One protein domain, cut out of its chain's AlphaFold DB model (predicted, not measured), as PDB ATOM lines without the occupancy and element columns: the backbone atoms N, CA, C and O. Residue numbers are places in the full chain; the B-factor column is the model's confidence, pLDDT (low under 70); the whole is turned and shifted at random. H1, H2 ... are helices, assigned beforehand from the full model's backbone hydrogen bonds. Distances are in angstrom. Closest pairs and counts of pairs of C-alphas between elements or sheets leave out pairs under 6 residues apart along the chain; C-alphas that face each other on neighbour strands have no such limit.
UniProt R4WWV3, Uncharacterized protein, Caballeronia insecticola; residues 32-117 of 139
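Overview. This is residues 32 to 117 of the 139 residues of an uncharacterized protein of Caballeronia insecticola (UniProt R4WWV3). A long helical hairpin: the longer helix H2 and the helix H1 run side by side in opposite directions, joined at one end by a looped link whose residues 65 to 70 stick out. At the other end residues 107 to 117 of H2 stick out past H1. The printed part has 86 residues, with two named helices, H1 then H2, and no named strand; the class is all helix. It is an extended rod, radius of gyration of the C-alphas 21.5 A, spanning 79 by 20 by 11 A.

Along the chain. H2 holds residues 78 to 117 and is 59.6 A long from first to last C-alpha, from C-alpha 78 at (124.975, 79.225, 75.269) to C-alpha 117 at (183.182, 66.884, 71.537). H1 holds residues 32 to 64, 47.9 A, and begins at C-alpha 32 at (162.059, 71.046, 80.085).

Arrangement. H2 and H1 touch, and their closest C-alphas, those of Gly 88 and Leu 46, are 6.7 A apart. They form a hairpin, opposite ways at a shallow tilt of 11 degrees. In H1 every O i to N i+4 pair is within hydrogen-bond range; in H2, 33 of 36 are.

Size, cuts and confidence. The two C-alphas farthest apart, those of Asp 68 and Ala 117, are 78.8 A apart. The 13-residue link from H1 to H2 is long. The printed part has no cut. Mean pLDDT of the printed part is 84.5; residue 117 is under 70.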
ATOM      1  N   PHE A  32     162.989  72.171  79.974       78.50
ATOM      2  CA  PHE A  32     162.059  71.046  80.085       78.50
ATOM      3  C   PHE A  32     161.163  71.185  81.313       78.50
ATOM      4  O   PHE A  32     159.947  71.062  81.191       78.50
ATOM      5  N   MET A  33     161.742  71.501  82.474       78.69
ATOM      6  CA  MET A  33     160.977  71.713  83.707       78.69
ATOM      7  C   MET A  33     159.965  72.848  83.549       78.69
ATOM      8  O   MET A  33     158.794  72.669  83.864       78.69
ATOM      9  N   HIS A  34     160.381  73.969  82.955       82.06
ATOM     10  CA  HIS A  34     159.480  75.084  82.673       82.06
ATOM     11  C   HIS A  34     158.327  74.687  81.736       82.06
ATOM     12  O   HIS A  34     157.181  75.090  81.930       82.06
ATOM     13  N   SER A  35     158.606  73.865  80.725       81.25
ATOM     14  CA  SER A  35     157.572  73.392  79.801       81.25
ATOM     15  C   SER A  35     156.600  72.423  80.481       81.25
ATOM     16  O   SER A  35     155.395  72.538  80.275       81.25
ATOM     17  N   LEU A  36     157.088  71.532  81.352       79.88
ATOM     18  CA  LEU A  36     156.241  70.649  82.163       79.88
ATOM     19  C   LEU A  36     155.342  71.430  83.125       79.88
ATOM     20  O   LEU A  36     154.159  71.115  83.245       79.88
ATOM     21  N   GLU A  37     155.863  72.474  83.770       84.81
ATOM     22  CA  GLU A  37     155.071  73.368  84.621       84.81
ATOM     23  C   GLU A  37     153.945  74.044  83.827       84.81
ATOM     24  O   GLU A  37     152.802  74.093  84.286       84.81
ATOM     25  N   ARG A  38     154.236  74.506  82.603       84.56
ATOM     26  CA  ARG A  38     153.228  75.103  81.713       84.56
ATOM     27  C   ARG A  38     152.174  74.090  81.269       84.56
ATOM     28  O   ARG A  38     150.988  74.400  81.357       84.56
ATOM     29  N   VAL A  39     152.576  72.883  80.856       85.25
ATOM     30  CA  VAL A  39     151.650  71.781  80.521       85.25
ATOM     31  C   VAL A  39     150.745  71.472  81.713       85.25
ATOM     32  O   VAL A  39     149.529  71.355  81.558       85.25
ATOM     33  N   HIS A  40     151.321  71.375  82.913       82.75
ATOM     34  CA  HIS A  40     150.572  71.097  84.131       82.75
ATOM     35  C   HIS A  40     149.553  72.203  84.440       82.75
ATOM     36  O   HIS A  40     148.385  71.908  84.698       82.75
ATOM     37  N   GLY A  41     149.963  73.473  84.344       86.06
ATOM     38  CA  GLY A  41     149.082  74.626  84.533       86.06
ATOM     39  C   GLY A  41     147.930  74.668  83.525       86.06
ATOM     40  O   GLY A  41     146.779  74.845  83.917       86.06
ATOM     41  N   VAL A  42     148.219  74.425  82.241       87.50
ATOM     42  CA  VAL A  42     147.203  74.328  81.179       87.50
ATOM     43  C   VAL A  42     146.221  73.194  81.456       87.50
ATOM     44  O   VAL A  42     145.012  73.403  81.416       87.50
ATOM     45  N   THR A  43     146.726  72.005  81.794       85.75
ATOM     46  CA  THR A  43     145.888  70.829  82.075       85.75
ATOM     47  C   THR A  43     144.951  71.092  83.250       85.75
ATOM     48  O   THR A  43     143.771  70.750  83.197       85.75
ATOM     49  N   ARG A  44     145.454  71.748  84.302       89.50
ATOM     50  CA  ARG A  44     144.640  72.152  85.447       89.50
ATOM     51  C   ARG A  44     143.565  73.170  85.055       89.50
ATOM     52  O   ARG A  44     142.413  72.988  85.433       89.50
ATOM     53  N   GLY A  45     143.914  74.195  84.277       87.69
ATOM     54  CA  GLY A  45     142.951  75.194  83.803       87.69
ATOM     55  C   GLY A  45     141.847  74.583  82.935       87.69
ATOM     56  O   GLY A  45     140.672  74.879  83.134       87.69
ATOM     57  N   LEU A  46     142.201  73.663  82.031       88.25
ATOM     58  CA  LEU A  46     141.228  72.911  81.230       88.25
ATOM     59  C   LEU A  46     140.331  72.024  82.100       88.25
ATOM     60  O   LEU A  46     139.131  71.932  81.859       88.25
ATOM     61  N   HIS A  47     140.886  71.394  83.135       87.94
ATOM     62  CA  HIS A  47     140.102  70.602  84.078       87.94
ATOM     63  C   HIS A  47     139.072  71.453  84.839       87.94
ATOM     64  O   HIS A  47     137.909  71.059  84.960       87.94
ATOM     65  N   GLU A  48     139.479  72.627  85.326       89.00
ATOM     66  CA  GLU A  48     138.583  73.582  85.984       89.00
ATOM     67  C   GLU A  48     137.502  74.084  85.009       89.00
ATOM     68  O   GLU A  48     136.323  74.122  85.366       89.00
ATOM     69  N   LEU A  49     137.867  74.353  83.749       88.56
ATOM     70  CA  LEU A  49     136.936  74.752  82.691       88.56
ATOM     71  C   LEU A  49     135.877  73.679  82.401       88.56
ATOM     72  O   LEU A  49     134.683  73.972  82.402       88.56
ATOM     73  N   PHE A  50     136.285  72.425  82.194       86.44
ATOM     74  CA  PHE A  50     135.338  71.332  81.954       86.44
ATOM     75  C   PHE A  50     134.445  71.059  83.165       86.44
ATOM     76  O   PHE A  50     133.267  70.733  83.006       86.44
ATOM     77  N   SER A  51     134.976  71.231  84.375       88.88
ATOM     78  CA  SER A  51     134.184  71.129  85.603       88.88
ATOM     79  C   SER A  51     133.115  72.221  85.666       88.88
ATOM     80  O   SER A  51     131.963  71.933  85.989       88.88
ATOM     81  N   LEU A  52     133.463  73.455  85.292       88.62
ATOM     82  CA  LEU A  52     132.524  74.571  85.203       88.62
ATOM     83  C   LEU A  52     131.434  74.314  84.156       88.62
ATOM     84  O   LEU A  52     130.259  74.493  84.464       88.62
ATOM     85  N   LEU A  53     131.797  73.837  82.963       87.31
ATOM     86  CA  LEU A  53     130.839  73.493  81.905       87.31
ATOM     87  C   LEU A  53     129.862  72.395  82.346       87.31
ATOM     88  O   LEU A  53     128.654  72.516  82.157       87.31
ATOM     89  N   ARG A  54     130.364  71.345  83.004       88.75
ATOM     90  CA  ARG A  54     129.524  70.263  83.537       88.75
ATOM     91  C   ARG A  54     128.570  70.749  84.631       88.75
ATOM     92  O   ARG A  54     127.403  70.351  84.655       88.75
ATOM     93  N   ASN A  55     129.061  71.584  85.545       90.12
ATOM     94  CA  ASN A  55     128.234  72.164  86.601       90.12
ATOM     95  C   ASN A  55     127.162  73.077  86.010       90.12
ATOM     96  O   ASN A  55     126.020  73.048  86.455       90.12
ATOM     97  N   ASN A  56     127.521  73.842  84.982       88.75
ATOM     98  CA  ASN A  56     126.595  74.712  84.291       88.75
ATOM     99  C   ASN A  56     125.467  73.937  83.594       88.75
ATOM    100  O   ASN A  56     124.311  74.325  83.722       88.75
ATOM    101  N   GLU A  57     125.775  72.809  82.954       88.12
ATOM    102  CA  GLU A  57     124.750  71.941  82.363       88.12
ATOM    103  C   GLU A  57     123.818  71.348  83.430       88.12
ATOM    104  O   GLU A  57     122.601  71.323  83.267       88.12
ATOM    105  N   THR A  58     124.371  70.947  84.579       88.25
ATOM    106  CA  THR A  58     123.561  70.484  85.720       88.25
ATOM    107  C   THR A  58     122.647  71.601  86.241       88.25
ATOM    108  O   THR A  58     121.480  71.369  86.547       88.25
ATOM    109  N   GLN A  59     123.157  72.832  86.312       89.25
ATOM    110  CA  GLN A  59     122.384  74.004  86.710       89.25
ATOM    111  C   GLN A  59     121.294  74.346  85.690       89.25
ATOM    112  O   GLN A  59     120.212  74.749  86.099       89.25
ATOM    113  N   ARG A  60     121.549  74.164  84.389       88.44
ATOM    114  CA  ARG A  60     120.551  74.359  83.331       88.44
ATOM    115  C   ARG A  60     119.351  73.437  83.534       88.44
ATOM    116  O   ARG A  60     118.232  73.930  83.548       88.44
ATOM    117  N   LEU A  61     119.594  72.149  83.782       87.75
ATOM    118  CA  LEU A  61     118.534  71.175  84.073       87.75
ATOM    119  C   LEU A  61     117.727  71.575  85.319       87.75
ATOM    120  O   LEU A  61     116.506  71.654  85.269       87.75
ATOM    121  N   ASN A  62     118.410  71.934  86.409       86.81
ATOM    122  CA  ASN A  62     117.740  72.366  87.640       86.81
ATOM    123  C   ASN A  62     116.956  73.679  87.473       86.81
ATOM    124  O   ASN A  62     115.966  73.895  88.160       86.81
ATOM    125  N   TYR A  63     117.422  74.583  86.607       88.25
ATOM    126  CA  TYR A  63     116.743  75.845  86.322       88.25
ATOM    127  C   TYR A  63     115.504  75.645  85.441       88.25
ATOM    128  O   TYR A  63     114.542  76.395  85.578       88.25
ATOM    129  N   GLU A  64     115.526  74.658  84.543       86.88
ATOM    130  CA  GLU A  64     114.380  74.271  83.713       86.88
ATOM    131  C   GLU A  64     113.275  73.591  84.534       86.88
ATOM    132  O   GLU A  64     112.100  73.848  84.282       86.88
ATOM    133  N   ASP A  65     113.647  72.803  85.546       87.81
ATOM    134  CA  ASP A  65     112.720  72.053  86.410       87.81
ATOM    135  C   ASP A  65     112.233  72.835  87.651       87.81
ATOM    136  O   ASP A  65     111.558  72.268  88.511       87.81
ATOM    137  N   ARG A  66     112.595  74.116  87.796       88.56
ATOM    138  CA  ARG A  66     112.283  74.900  89.004       88.56
ATOM    139  C   ARG A  66     110.812  75.321  89.070       88.56
ATOM    140  O   ARG A  66     110.224  75.692  88.052       88.56
ATOM    141  N   ASP A  67     110.268  75.379  90.283       88.62
ATOM    142  CA  ASP A  67     108.942  75.950  90.516       88.62
ATOM    143  C   ASP A  67     108.980  77.490  90.484       88.62
ATOM    144  O   ASP A  67     109.991  78.134  90.798       88.62
ATOM    145  N   ASP A  68     107.850  78.105  90.123       77.56
ATOM    146  CA  ASP A  68     107.681  79.560  90.179       77.56
ATOM    147  C   ASP A  68     107.816  80.049  91.633       77.56
ATOM    148  O   ASP A  68     106.911  79.898  92.454       77.56
ATOM    149  N   GLY A  69     108.961  80.662  91.947       77.69
ATOM    150  CA  GLY A  69     109.291  81.179  93.279       77.69
ATOM    151  C   GLY A  69     110.592  80.632  93.867       77.69
ATOM    152  O   GLY A  69     111.078  81.192  94.849       77.69
ATOM    153  N   ASP A  70     111.182  79.604  93.252       82.81
ATOM    154  CA  ASP A  70     112.479  79.082  93.671       82.81
ATOM    155  C   ASP A  70     113.630  80.015  93.266       82.81
ATOM    156  O   ASP A  70     113.792  80.399  92.100       82.81
ATOM    157  N   ASP A  71     114.487  80.342  94.237       80.88
ATOM    158  CA  ASP A  71     115.669  81.186  94.042       80.88
ATOM    159  C   ASP A  71     116.845  80.365  93.482       80.88
ATOM    160  O   ASP A  71     117.869  80.135  94.129       80.88
ATOM    161  N   VAL A  72     116.662  79.848  92.263       82.56
ATOM    162  CA  VAL A  72     117.707  79.146  91.506       82.56
ATOM    163  C   VAL A  72     118.386  80.131  90.560       82.56
ATOM    164  O   VAL A  72     117.744  80.733  89.695       82.56
ATOM    165  N   ALA A  73     119.708  80.267  90.694       82.19
ATOM    166  CA  ALA A  73     120.511  81.099  89.807       82.19
ATOM    167  C   ALA A  73     120.459  80.582  88.353       82.19
ATOM    168  O   ALA A  73     120.518  79.366  88.142       82.19
ATOM    169  N   PRO A  74     120.405  81.469  87.343       84.81
ATOM    170  CA  PRO A  74     120.396  81.058  85.944       84.81
ATOM    171  C   PRO A  74     121.750  80.474  85.506       84.81
ATOM    172  O   PRO A  74     122.796  80.907  86.005       84.81
ATOM    173  N   PRO A  75     121.755  79.515  84.562       88.81
ATOM    174  CA  PRO A  75     122.986  79.040  83.941       88.81
ATOM    175  C   PRO A  75     123.634  80.141  83.080       88.81
ATOM    176  O   PRO A  75     122.985  81.096  82.650       88.81
ATOM    177  N   PHE A  76     124.926  79.988  82.784       86.00
ATOM    178  CA  PHE A  76     125.596  80.703  81.704       86.00
ATOM    179  C   PHE A  76     124.847  80.558  80.375       86.00
ATOM    180  O   PHE A  76     124.256  79.521  80.076       86.00
ATOM    181  N   SER A  77     124.907  81.617  79.569       84.12
ATOM    182  CA  SER A  77     124.354  81.618  78.213       84.12
ATOM    183  C   SER A  77     125.091  80.632  77.299       84.12
ATOM    184  O   SER A  77     126.304  80.449  77.444       84.12
ATOM    185  N   PHE A  78     124.382  80.071  76.315       77.88
ATOM    186  CA  PHE A  78     124.975  79.225  75.269       77.88
ATOM    187  C   PHE A  78     126.150  79.913  74.566       77.88
ATOM    188  O   PHE A  78     127.201  79.300  74.418       77.88
ATOM    189  N   ASP A  79     126.041  81.213  74.277       81.19
ATOM    190  CA  ASP A  79     127.128  81.997  73.676       81.19
ATOM    191  C   ASP A  79     128.407  81.978  74.530       81.19
ATOM    192  O   ASP A  79     129.521  81.969  74.015       81.19
ATOM    193  N   SER A  80     128.278  81.965  75.859       80.25
ATOM    194  CA  SER A  80     129.438  81.874  76.756       80.25
ATOM    195  C   SER A  80     130.069  80.480  76.722       80.25
ATOM    196  O   SER A  80     131.291  80.367  76.738       80.25
ATOM    197  N   ILE A  81     129.247  79.431  76.629       79.81
ATOM    198  CA  ILE A  81     129.684  78.030  76.551       79.81
ATOM    199  C   ILE A  81     130.395  77.747  75.227       79.81
ATOM    200  O   ILE A  81     131.490  77.178  75.221       79.81
ATOM    201  N   ASP A  82     129.816  78.207  74.120       81.81
ATOM    202  CA  ASP A  82     130.346  78.007  72.772       81.81
ATOM    203  C   ASP A  82     131.704  78.683  72.573       81.81
ATOM    204  O   ASP A  82     132.502  78.225  71.762       81.81
ATOM    205  N   ASN A  83     132.024  79.716  73.358       82.75
ATOM    206  CA  ASN A  83     133.342  80.349  73.345       82.75
ATOM    207  C   ASN A  83     134.414  79.557  74.120       82.75
ATOM    208  O   ASN A  83     135.608  79.710  73.846       82.75
ATOM    209  N   PHE A  84     134.032  78.687  75.060       82.50
ATOM    210  CA  PHE A  84     134.989  77.932  75.873       82.50
ATOM    211  C   PHE A  84     135.628  76.756  75.126       82.50
ATOM    212  O   PHE A  84     136.798  76.446  75.359       82.50
ATOM    213  N   MET A  85     134.906  76.124  74.197       78.44
ATOM    214  CA  MET A  85     135.437  74.999  73.417       78.44
ATOM    215  C   MET A  85     136.539  75.423  72.421       78.44
ATOM    216  O   MET A  85     137.614  74.815  72.446       78.44
ATOM    217  N   PRO A  86     136.364  76.486  71.608       84.94
ATOM    218  CA  PRO A  86     137.431  77.048  70.781       84.94
ATOM    219  C   PRO A  86     138.619  77.543  71.606       84.94
ATOM    220  O   PRO A  86     139.761  77.378  71.187       84.94
ATOM    221  N   LEU A  87     138.370  78.106  72.795       84.00
ATOM    222  CA  LEU A  87     139.439  78.517  73.706       84.00
ATOM    223  C   LEU A  87     140.282  77.315  74.151       84.00
ATOM    224  O   LEU A  87     141.508  77.380  74.112       84.00
ATOM    225  N   GLY A  88     139.638  76.206  74.526       83.88
ATOM    226  CA  GLY A  88     140.333  74.968  74.873       83.88
ATOM    227  C   GLY A  88     141.175  74.427  73.715       83.88
ATOM    228  O   GLY A  88     142.342  74.089  73.913       83.88
ATOM    229  N   ALA A  89     140.620  74.414  72.500       85.00
ATOM    230  CA  ALA A  89     141.340  73.995  71.297       85.00
ATOM    231  C   ALA A  89     142.571  74.877  71.021       85.00
ATOM    232  O   ALA A  89     143.676  74.357  70.873       85.00
ATOM    233  N   ALA A  90     142.411  76.204  71.055       86.75
ATOM    234  CA  ALA A  90     143.503  77.152  70.841       86.75
ATOM    235  C   ALA A  90     144.629  76.992  71.877       86.75
ATOM    236  O   ALA A  90     145.811  77.081  71.547       86.75
ATOM    237  N   VAL A  91     144.282  76.721  73.139       86.31
ATOM    238  CA  VAL A  91     145.269  76.466  74.197       86.31
ATOM    239  C   VAL A  91     146.050  75.173  73.935       86.31
ATOM    240  O   VAL A  91     147.270  75.157  74.110       86.31
ATOM    241  N   CYS A  92     145.386  74.109  73.481       84.94
ATOM    242  CA  CYS A  92     146.051  72.861  73.102       84.94
ATOM    243  C   CYS A  92     146.999  73.049  71.906       84.94
ATOM    244  O   CYS A  92     148.128  72.560  71.947       84.94
ATOM    245  N   GLU A  93     146.587  73.799  70.881       87.19
ATOM    246  CA  GLU A  93     147.434  74.118  69.720       87.19
ATOM    247  C   GLU A  93     148.678  74.924  70.120       87.19
ATOM    248  O   GLU A  93     149.796  74.621  69.695       87.19
ATOM    249  N   LEU A  94     148.514  75.925  70.994       86.06
ATOM    250  CA  LEU A  94     149.638  76.698  71.530       86.06
ATOM    251  C   LEU A  94     150.616  75.810  72.306       86.06
ATOM    252  O   LEU A  94     151.831  75.962  72.156       86.06
ATOM    253  N   LEU A  95     150.095  74.875  73.105       85.38
ATOM    254  CA  LEU A  95     150.908  73.945  73.880       85.38
ATOM    255  C   LEU A  95     151.699  72.998  72.976       85.38
ATOM    256  O   LEU A  95     152.890  72.788  73.203       85.38
ATOM    257  N   GLN A  96     151.064  72.470  71.928       85.62
ATOM    258  CA  GLN A  96     151.745  71.660  70.925       85.62
ATOM    259  C   GLN A  96     152.893  72.447  70.278       85.62
ATOM    260  O   GLN A  96     154.029  71.971  70.252       85.62
ATOM    261  N   GLY A  97     152.632  73.681  69.837       85.81
ATOM    262  CA  GLY A  97     153.659  74.536  69.242       85.81
ATOM    263  C   GLY A  97     154.824  74.843  70.192       85.81
ATOM    264  O   GLY A  97     155.969  74.965  69.752       85.81
ATOM    265  N   ASP A  98     154.568  74.946  71.499       85.88
ATOM    266  CA  ASP A  98     155.614  75.100  72.513       85.88
ATOM    267  C   ASP A  98     156.477  73.849  72.681       85.88
ATOM    268  O   ASP A  98     157.704  73.963  72.747       85.88
ATOM    269  N   ILE A  99     155.865  72.664  72.696       85.12
ATOM    270  CA  ILE A  99     156.586  71.390  72.783       85.12
ATOM    271  C   ILE A  99     157.464  71.194  71.537       85.12
ATOM    272  O   ILE A  99     158.640  70.858  71.661       85.12
ATOM    273  N   GLU A 100     156.951  71.499  70.343       87.31
ATOM    274  CA  GLU A 100     157.728  71.455  69.096       87.31
ATOM    275  C   GLU A 100     158.903  72.446  69.096       87.31
ATOM    276  O   GLU A 100     159.995  72.144  68.610       87.31
ATOM    277  N   ARG A 101     158.708  73.656  69.640       86.94
ATOM    278  CA  ARG A 101     159.795  74.634  69.813       86.94
ATOM    279  C   ARG A 101     160.870  74.119  70.768       86.94
ATOM    280  O   ARG A 101     162.053  74.272  70.459       86.94
ATOM    281  N   LEU A 102     160.477  73.517  71.891       87.00
ATOM    282  CA  LEU A 102     161.412  72.929  72.850       87.00
ATOM    283  C   LEU A 102     162.219  71.793  72.214       87.00
ATOM    284  O   LEU A 102     163.422  71.697  72.443       87.00
ATOM    285  N   ALA A 103     161.575  70.972  71.395       85.75
ATOM    286  CA  ALA A 103     162.224  69.869  70.708       85.75
ATOM    287  C   ALA A 103     163.291  70.337  69.724       85.75
ATOM    288  O   ALA A 103     164.448  69.951  69.853       85.75
ATOM    289  N   ARG A 104     162.943  71.291  68.850       87.38
ATOM    290  CA  ARG A 104     163.916  71.928  67.948       87.38
ATOM    291  C   ARG A 104     165.081  72.554  68.712       87.38
ATOM    292  O   ARG A 104     166.226  72.471  68.278       87.38
ATOM    293  N   TRP A 105     164.807  73.194  69.851       88.81
ATOM    294  CA  TRP A 105     165.855  73.738  70.713       88.81
ATOM    295  C   TRP A 105     166.778  72.647  71.272       88.81
ATOM    296  O   TRP A 105     167.997  72.835  71.287       88.81
ATOM    297  N   ALA A 106     166.215  71.524  71.721       86.88
ATOM    298  CA  ALA A 106     166.975  70.404  72.260       86.88
ATOM    299  C   ALA A 106     167.851  69.752  71.179       86.88
ATOM    300  O   ALA A 106     169.022  69.481  71.438       86.88
ATOM    301  N   ASP A 107     167.324  69.595  69.965       86.75
ATOM    302  CA  ASP A 107     168.055  69.048  68.818       86.75
ATOM    303  C   ASP A 107     169.267  69.923  68.456       86.75
ATOM    304  O   ASP A 107     170.397  69.438  68.452       86.75
ATOM    305  N   MET A 108     169.081  71.242  68.297       86.75
ATOM    306  CA  MET A 108     170.192  72.173  68.020       86.75
ATOM    307  C   MET A 108     171.278  72.144  69.109       86.75
ATOM    308  O   MET A 108     172.469  72.331  68.842       86.75
ATOM    309  N   ARG A 109     170.880  71.942  70.372       85.00
ATOM    310  CA  ARG A 109     171.821  71.830  71.494       85.00
ATOM    311  C   ARG A 109     172.585  70.513  71.481       85.00
ATOM    312  O   ARG A 109     173.764  70.521  71.824       85.00
ATOM    313  N   ALA A 110     171.939  69.421  71.090       83.94
ATOM    314  CA  ALA A 110     172.581  68.123  70.942       83.94
ATOM    315  C   ALA A 110     173.646  68.147  69.840       83.94
ATOM    316  O   ALA A 110     174.769  67.703  70.075       83.94
ATOM    317  N   GLU A 111     173.323  68.746  68.691       83.69
ATOM    318  CA  GLU A 111     174.261  68.959  67.583       83.69
ATOM    319  C   GLU A 111     175.475  69.784  68.036       83.69
ATOM    320  O   GLU A 111     176.618  69.355  67.884       83.69
ATOM    321  N   SER A 112     175.235  70.914  68.709       82.19
ATOM    322  CA  SER A 112     176.316  71.777  69.212       82.19
ATOM    323  C   SER A 112     177.231  71.047  70.207       82.19
ATOM    324  O   SER A 112     178.450  71.202  70.172       82.19
ATOM    325  N   ALA A 113     176.657  70.232  71.098       76.88
ATOM    326  CA  ALA A 113     177.425  69.448  72.064       76.88
ATOM    327  C   ALA A 113     178.247  68.333  71.392       76.88
ATOM    328  O   ALA A 113     179.347  68.008  71.849       76.88
ATOM    329  N   ALA A 114     177.734  67.748  70.305       75.50
ATOM    330  CA  ALA A 114     178.465  66.766  69.514       75.50
ATOM    331  C   ALA A 114     179.661  67.404  68.787       75.50
ATOM    332  O   ALA A 114     180.754  66.831  68.813       75.50
ATOM    333  N   ASP A 115     179.485  68.602  68.225       74.81
ATOM    334  CA  ASP A 115     180.546  69.360  67.551       74.81
ATOM    335  C   ASP A 115     181.658  69.790  68.519       74.81
ATOM    336  O   ASP A 115     182.845  69.646  68.212       74.81
ATOM    337  N   GLU A 116     181.307  70.244  69.728       70.81
ATOM    338  CA  GLU A 116     182.283  70.556  70.783       70.81
ATOM    339  C   GLU A 116     183.099  69.324  71.210       70.81
ATOM    340  O   GLU A 116     184.297  69.438  71.475       70.81
ATOM    341  N   ALA A 117     182.487  68.135  71.231       65.00
ATOM    342  CA  ALA A 117     183.182  66.884  71.537       65.00
ATOM    343  C   ALA A 117     184.122  66.413  70.407       65.00
ATOM    344  O   ALA A 117     185.080  65.687  70.678       65.00
TER     345      ALA A 117